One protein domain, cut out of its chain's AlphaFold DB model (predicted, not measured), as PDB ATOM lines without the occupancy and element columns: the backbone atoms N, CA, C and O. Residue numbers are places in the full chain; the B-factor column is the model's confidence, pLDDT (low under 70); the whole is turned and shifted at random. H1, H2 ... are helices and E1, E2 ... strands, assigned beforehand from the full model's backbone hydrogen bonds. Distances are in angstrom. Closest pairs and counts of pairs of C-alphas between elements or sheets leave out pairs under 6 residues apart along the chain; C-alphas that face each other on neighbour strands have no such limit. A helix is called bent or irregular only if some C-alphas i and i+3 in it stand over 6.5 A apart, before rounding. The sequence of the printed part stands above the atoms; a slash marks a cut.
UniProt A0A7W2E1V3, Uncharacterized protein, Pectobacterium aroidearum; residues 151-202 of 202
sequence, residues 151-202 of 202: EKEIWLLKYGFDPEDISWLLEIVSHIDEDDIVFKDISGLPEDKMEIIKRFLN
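Overview. This is residues 151 to 202 of the 202 residues of an uncharacterized protein of Pectobacterium aroidearum (UniProt A0A7W2E1V3). Helix H2 and the small two-strand hairpin E1 and E2, which follows it directly, make the middle of this small rounded domain, with helix H1 at one side and helix H3 at the other. H1 packs on H2 and E1, while H3 comes close to the rest more loosely, its end reaching E2. The printed part has 52 residues, with three named helices and two named strands in the order H1, H2, E1, E2, H3; the sheet order is E1 - E2, antiparallel, and the class is mostly helix. It is compact, with a radius of gyration of the C-alphas of 10.1 A and spans of 25 by 23 by 18 A.

Along the chain. H1, residues 151 to 158, begins at C-alpha 151 (-33.852, 33.624, 30.187) and measures 10.5 A. H2, residues 163 to 172, measures 15.3 A and is only just irregular, C-alphas 164 and 167 being 6.8 A apart. E1, residues 173 to 176, measures 7.1 A, and E2, residues 181 to 183, 6.6 A. H3, residues 191 to 200, measures 14.9 A, ends at C-alpha 200 (-22.342, 47.728, 25.505), and is irregular, with C-alphas 196 and 199 7.3 A apart.

Arrangement. H1 and H2 touch at a steep tilt of 49 degrees, opposite ways; their closest C-alphas, of Glu 153 and Ile 166, are 6.6 A apart. The closest C-alphas of H1 and E1, of Lys 152 and Ile 176, are 6.5 A apart. In the hairpin E1 and E2, N 182 and O 175 are 2.8 A apart and N 174 and O 182 2.9 A, within hydrogen-bond range. The closest C-alphas of E2 and H3, of Ile 181 and Phe 200, are 7.1 A apart. H2 and H3 are near each other; H1 and H3 are apart. Every O i to N i+4 pair is within range in H1, against 4 of 6 in H3 and 2 of 6 in H2, where 4 of 7 O i to N i+3 pairs are.

Size, cuts and confidence. The C-alphas of Glu 151 and Glu 191, the two farthest apart, are 26.9 A apart. The printed part has no cut and no long link. Its mean pLDDT is 91.8; residue 202, the chain's last, is under 70.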
ATOM      1  N   GLU A 151     -34.009  32.345  29.498       93.50
ATOM      2  CA  GLU A 151     -33.852  33.624  30.187       93.50
ATOM      3  C   GLU A 151     -32.823  34.538  29.510       93.50
ATOM      4  O   GLU A 151     -33.052  35.746  29.414       93.50
ATOM      5  N   LYS A 152     -31.728  33.977  28.979       94.00
ATOM      6  CA  LYS A 152     -30.697  34.759  28.286       94.00
ATOM      7  C   LYS A 152     -31.225  35.293  26.963       94.00
ATOM      8  O   LYS A 152     -31.022  36.467  26.668       94.00
ATOM      9  N   GLU A 153     -31.942  34.471  26.199       95.06
ATOM     10  CA  GLU A 153     -32.597  34.919  24.963       95.06
ATOM     11  C   GLU A 153     -33.614  36.032  25.232       95.06
ATOM     12  O   GLU A 153     -33.642  37.037  24.521       95.06
ATOM     13  N   ILE A 154     -34.429  35.888  26.284       95.25
ATOM     14  CA  ILE A 154     -35.401  36.916  26.682       95.25
ATOM     15  C   ILE A 154     -34.693  38.228  27.011       95.25
ATOM     16  O   ILE A 154     -35.165  39.289  26.597       95.25
ATOM     17  N   TRP A 155     -33.584  38.185  27.750       96.31
ATOM     18  CA  TRP A 155     -32.824  39.392  28.041       96.31
ATOM     19  C   TRP A 155     -32.215  40.001  26.782       96.31
ATOM     20  O   TRP A 155     -32.404  41.193  26.560       96.31
ATOM     21  N   LEU A 156     -31.603  39.211  25.899       95.56
ATOM     22  CA  LEU A 156     -31.077  39.713  24.625       95.56
ATOM     23  C   LEU A 156     -32.157  40.435  23.800       95.56
ATOM     24  O   LEU A 156     -31.937  41.542  23.308       95.56
ATOM     25  N   LEU A 157     -33.365  39.872  23.740       93.62
ATOM     26  CA  LEU A 157     -34.512  40.528  23.110       93.62
ATOM     27  C   LEU A 157     -34.899  41.840  23.810       93.62
ATOM     28  O   LEU A 157     -35.210  42.825  23.143       93.62
ATOM     29  N   LYS A 158     -34.877  41.885  25.148       93.19
ATOM     30  CA  LYS A 158     -35.169  43.108  25.920       93.19
ATOM     31  C   LYS A 158     -34.121  44.205  25.714       93.19
ATOM     32  O   LYS A 158     -34.498  45.372  25.667       93.19
ATOM     33  N   TYR A 159     -32.850  43.843  25.540       93.69
ATOM     34  CA  TYR A 159     -31.778  44.770  25.151       93.69
ATOM     35  C   TYR A 159     -31.882  45.233  23.687       93.69
ATOM     36  O   TYR A 159     -31.111  46.091  23.249       93.69
ATOM     37  N   GLY A 160     -32.845  44.699  22.930       91.44
ATOM     38  CA  GLY A 160     -33.113  45.093  21.553       91.44
ATOM     39  C   GLY A 160     -32.086  44.552  20.568       91.44
ATOM     40  O   GLY A 160     -31.748  45.258  19.619       91.44
ATOM     41  N   PHE A 161     -31.546  43.357  20.817       94.06
ATOM     42  CA  PHE A 161     -30.820  42.610  19.792       94.06
ATOM     43  C   PHE A 161     -31.799  41.979  18.803       94.06
ATOM     44  O   PHE A 161     -32.884  41.528  19.185       94.06
ATOM     45  N   ASP A 162     -31.399  41.930  17.535       90.31
ATOM     46  CA  ASP A 162     -32.195  41.296  16.497       90.31
ATOM     47  C   ASP A 162     -32.225  39.769  16.686       90.31
ATOM     48  O   ASP A 162     -31.214  39.169  17.068       90.31
ATOM     49  N   PRO A 163     -33.357  39.092  16.400       85.75
ATOM     50  CA  PRO A 163     -33.466  37.640  16.547       85.75
ATOM     51  C   PRO A 163     -32.417  36.841  15.761       85.75
ATOM     52  O   PRO A 163     -32.053  35.737  16.165       85.75
ATOM     53  N   GLU A 164     -31.930  37.394  14.651       87.94
ATOM     54  CA  GLU A 164     -30.884  36.788  13.820       87.94
ATOM     55  C   GLU A 164     -29.531  36.733  14.550       87.94
ATOM     56  O   GLU A 164     -28.758  35.792  14.352       87.94
ATOM     57  N   ASP A 165     -29.279  37.676  15.462       92.75
ATOM     58  CA  ASP A 165     -28.025  37.773  16.206       92.75
ATOM     59  C   ASP A 165     -28.007  36.955  17.497       92.75
ATOM     60  O   ASP A 165     -26.940  36.569  17.980       92.75
ATOM     61  N   ILE A 166     -29.183  36.636  18.046       92.75
ATOM     62  CA  ILE A 166     -29.314  35.913  19.321       92.75
ATOM     63  C   ILE A 166     -28.480  34.633  19.327       92.75
ATOM     64  O   ILE A 166     -27.784  34.359  20.302       92.75
ATOM     65  N   SER A 167     -28.503  33.879  18.225       91.38
ATOM     66  CA  SER A 167     -27.835  32.575  18.136       91.38
ATOM     67  C   SER A 167     -26.341  32.659  18.456       91.38
ATOM     68  O   SER A 167     -25.834  31.837  19.212       91.38
ATOM     69  N   TRP A 168     -25.633  33.662  17.919       93.62
ATOM     70  CA  TRP A 168     -24.198  33.823  18.175       93.62
ATOM     71  C   TRP A 168     -23.919  34.637  19.443       93.62
ATOM     72  O   TRP A 168     -22.904  34.408  20.102       93.62
ATOM     73  N   LEU A 169     -24.817  35.552  19.826       94.81
ATOM     74  CA  LEU A 169     -24.710  36.298  21.081       94.81
ATOM     75  C   LEU A 169     -24.738  35.357  22.289       94.81
ATOM     76  O   LEU A 169     -23.926  35.506  23.199       94.81
ATOM     77  N   LEU A 170     -25.598  34.335  22.278       93.81
ATOM     78  CA  LEU A 170     -25.665  33.331  23.346       93.81
ATOM     79  C   LEU A 170     -24.323  32.627  23.609       93.81
ATOM     80  O   LEU A 170     -24.033  32.259  24.750       93.81
ATOM     81  N   GLU A 171     -23.489  32.447  22.581       92.75
ATOM     82  CA  GLU A 171     -22.185  31.788  22.715       92.75
ATOM     83  C   GLU A 171     -21.197  32.651  23.515       92.75
ATOM     84  O   GLU A 171     -20.439  32.140  24.356       92.75
ATOM     85  N   ILE A 172     -21.253  33.969  23.303       94.00
ATOM     86  CA  ILE A 172     -20.317  34.937  23.878       94.00
ATOM     87  C   ILE A 172     -20.837  35.618  25.144       94.00
ATOM     88  O   ILE A 172     -20.039  36.180  25.880       94.00
ATOM     89  N   VAL A 173     -22.132  35.556  25.451       94.75
ATOM     90  CA  VAL A 173     -22.695  36.156  26.670       94.75
ATOM     91  C   VAL A 173     -22.392  35.271  27.880       94.75
ATOM     92  O   VAL A 173     -22.870  34.134  28.001       94.75
ATOM     93  N   SER A 174     -21.586  35.785  28.810       93.62
ATOM     94  CA  SER A 174     -21.368  35.133  30.104       93.62
ATOM     95  C   SER A 174     -22.547  35.366  31.041       93.62
ATOM     96  O   SER A 174     -23.076  34.394  31.587       93.62
ATOM     97  N   HIS A 175     -22.975  36.623  31.173       94.31
ATOM     98  CA  HIS A 175     -24.019  37.070  32.096       94.31
ATOM     99  C   HIS A 175     -24.863  38.166  31.446       94.31
ATOM    100  O   HIS A 175     -24.342  38.932  30.636       94.31
ATOM    101  N   ILE A 176     -26.153  38.194  31.767       95.44
ATOM    102  CA  ILE A 176     -27.092  39.205  31.287       95.44
ATOM    103  C   ILE A 176     -28.279  39.296  32.249       95.44
ATOM    104  O   ILE A 176     -28.862  38.264  32.598       95.44
ATOM    105  N   ASP A 177     -28.630  40.505  32.669       94.69
ATOM    106  CA  ASP A 177     -29.793  40.765  33.520       94.69
ATOM    107  C   ASP A 177     -30.440  42.127  33.209       94.69
ATOM    108  O   ASP A 177     -30.514  42.511  32.048       94.69
ATOM    109  N   GLU A 178     -31.030  42.804  34.196       92.88
ATOM    110  CA  GLU A 178     -31.647  44.118  33.997       92.88
ATOM    111  C   GLU A 178     -30.649  45.280  34.006       92.88
ATOM    112  O   GLU A 178     -30.948  46.339  33.446       92.88
ATOM    113  N   ASP A 179     -29.488  45.074  34.621       91.94
ATOM    114  CA  ASP A 179     -28.492  46.100  34.883       91.94
ATOM    115  C   ASP A 179     -27.394  46.074  33.816       91.94
ATOM    116  O   ASP A 179     -27.059  47.121  33.248       91.94
ATOM    117  N   ASP A 180     -26.850  44.894  33.497       92.06
ATOM    118  CA  ASP A 180     -25.721  44.776  32.575       92.06
ATOM    119  C   ASP A 180     -25.695  43.510  31.699       92.06
ATOM    120  O   ASP A 180     -26.413  42.524  31.876       92.06
ATOM    121  N   ILE A 181     -24.836  43.578  30.675       94.62
ATOM    122  CA  ILE A 181     -24.487  42.462  29.800       94.62
ATOM    123  C   ILE A 181     -22.972  42.282  29.811       94.62
ATOM    124  O   ILE A 181     -22.211  43.202  29.509       94.62
ATOM    125  N   VAL A 182     -22.529  41.072  30.146       94.00
ATOM    126  CA  VAL A 182     -21.112  40.711  30.208       94.00
ATOM    127  C   VAL A 182     -20.809  39.709  29.105       94.00
ATOM    128  O   VAL A 182     -21.416  38.634  29.028       94.00
ATOM    129  N   PHE A 183     -19.838  40.056  28.266       93.81
ATOM    130  CA  PHE A 183     -19.324  39.188  27.213       93.81
ATOM    131  C   PHE A 183     -18.053  38.461  27.671       93.81
ATOM    132  O   PHE A 183     -17.266  38.969  28.468       93.81
ATOM    133  N   LYS A 184     -17.856  37.250  27.145       91.56
ATOM    134  CA  LYS A 184     -16.621  36.464  27.239       91.56
ATOM    135  C   LYS A 184     -15.560  37.065  26.303       91.56
ATOM    136  O   LYS A 184     -15.614  38.235  25.944       91.56
ATOM    137  N   ASP A 185     -14.585  36.261  25.891       88.06
ATOM    138  CA  ASP A 185     -13.573  36.677  24.925       88.06
ATOM    139  C   ASP A 185     -14.197  37.069  23.572       88.06
ATOM    140  O   ASP A 185     -14.749  36.234  22.853       88.06
ATOM    141  N   ILE A 186     -14.096  38.359  23.250       90.44
ATOM    142  CA  ILE A 186     -14.586  38.987  22.017       90.44
ATOM    143  C   ILE A 186     -13.462  39.264  21.005       90.44
ATOM    144  O   ILE A 186     -13.725  39.787  19.926       90.44
ATOM    145  N   SER A 187     -12.208  38.921  21.329       83.88
ATOM    146  CA  SER A 187     -11.024  39.303  20.539       83.88
ATOM    147  C   SER A 187     -10.978  38.702  19.127       83.88
ATOM    148  O   SER A 187     -10.315  39.250  18.248       83.88
ATOM    149  N   GLY A 188     -11.695  37.599  18.899       85.69
ATOM    150  CA  GLY A 188     -11.808  36.929  17.600       85.69
ATOM    151  C   GLY A 188     -13.088  37.237  16.820       85.69
ATOM    152  O   GLY A 188     -13.322  36.599  15.792       85.69
ATOM    153  N   LEU A 189     -13.945  38.147  17.301       90.94
ATOM    154  CA  LEU A 189     -15.180  38.476  16.591       90.94
ATOM    155  C   LEU A 189     -14.881  39.281  15.320       90.94
ATOM    156  O   LEU A 189     -14.078  40.215  15.359       90.94
ATOM    157  N   PRO A 190     -15.540  38.954  14.196       93.25
ATOM    158  CA  PRO A 190     -15.473  39.790  13.010       93.25
ATOM    159  C   PRO A 190     -16.100  41.174  13.266       93.25
ATOM    160  O   PRO A 190     -16.894  41.367  14.191       93.25
ATOM    161  N   GLU A 191     -15.677  42.154  12.468       92.38
ATOM    162  CA  GLU A 191     -15.961  43.580  12.682       92.38
ATOM    163  C   GLU A 191     -17.465  43.899  12.683       92.38
ATOM    164  O   GLU A 191     -17.929  44.687  13.499       92.38
ATOM    165  N   ASP A 192     -18.242  43.213  11.844       92.50
ATOM    166  CA  ASP A 192     -19.704  43.307  11.786       92.50
ATOM    167  C   ASP A 192     -20.369  42.940  13.122       92.50
ATOM    168  O   ASP A 192     -21.210  43.684  13.628       92.50
ATOM    169  N   LYS A 193     -19.944  41.834  13.740       93.00
ATOM    170  CA  LYS A 193     -20.435  41.406  15.058       93.00
ATOM    171  C   LYS A 193     -19.951  42.311  16.181       93.00
ATOM    172  O   LYS A 193     -20.689  42.554  17.135       93.00
ATOM    173  N   MET A 194     -18.722  42.814  16.072       93.19
ATOM    174  CA  MET A 194     -18.176  43.758  17.044       93.19
ATOM    175  C   MET A 194     -19.004  45.046  17.086       93.19
ATOM    176  O   MET A 194     -19.345  45.511  18.171       93.19
ATOM    177  N   GLU A 195     -19.394  45.591  15.930       93.19
ATOM    178  CA  GLU A 195     -20.218  46.804  15.861       93.19
ATOM    179  C   GLU A 195     -21.590  46.636  16.541       93.19
ATOM    180  O   GLU A 195     -22.064  47.569  17.191       93.19
ATOM    181  N   ILE A 196     -22.190  45.439  16.489       92.62
ATOM    182  CA  ILE A 196     -23.477  45.138  17.146       92.62
ATOM    183  C   ILE A 196     -23.379  45.255  18.677       92.62
ATOM    184  O   ILE A 196     -24.287  45.786  19.326       92.62
ATOM    185  N   ILE A 197     -22.276  44.789  19.272       94.12
ATOM    186  CA  ILE A 197     -22.100  44.777  20.735       94.12
ATOM    187  C   ILE A 197     -21.366  46.003  21.276       94.12
ATOM    188  O   ILE A 197     -21.419  46.262  22.475       94.12
ATOM    189  N   LYS A 198     -20.723  46.790  20.412       91.62
ATOM    190  CA  LYS A 198     -19.863  47.925  20.777       91.62
ATOM    191  C   LYS A 198     -20.511  48.921  21.730       91.62
ATOM    192  O   LYS A 198     -19.841  49.424  22.620       91.62
ATOM    193  N   ARG A 199     -21.815  49.178  21.585       89.81
ATOM    194  CA  ARG A 199     -22.569  50.093  22.469       89.81
ATOM    195  C   ARG A 199     -22.657  49.625  23.929       89.81
ATOM    196  O   ARG A 199     -23.043  50.411  24.782       89.81
ATOM    197  N   PHE A 200     -22.343  48.358  24.186       89.75
ATOM    198  CA  PHE A 200     -22.342  47.728  25.505       89.75
ATOM    199  C   PHE A 200     -20.926  47.493  26.046       89.75
ATOM    200  O   PHE A 200     -20.769  47.022  27.169       89.75
ATOM    201  N   LEU A 201     -19.897  47.797  25.251       85.06
ATOM    202  CA  LEU A 201     -18.505  47.745  25.673       85.06
ATOM    203  C   LEU A 201     -18.141  49.125  26.228       85.06
ATOM    204  O   LEU A 201     -18.148  50.110  25.489       85.06
ATOM    205  N   ASN A 202     -17.874  49.190  27.531       64.81
ATOM    206  CA  ASN A 202     -17.324  50.385  28.174       64.81
ATOM    207  C   ASN A 202     -15.845  50.572  27.824       64.81
ATOM    208  O   ASN A 202     -15.102  49.564  27.868       64.81
TER     209      ASN A 202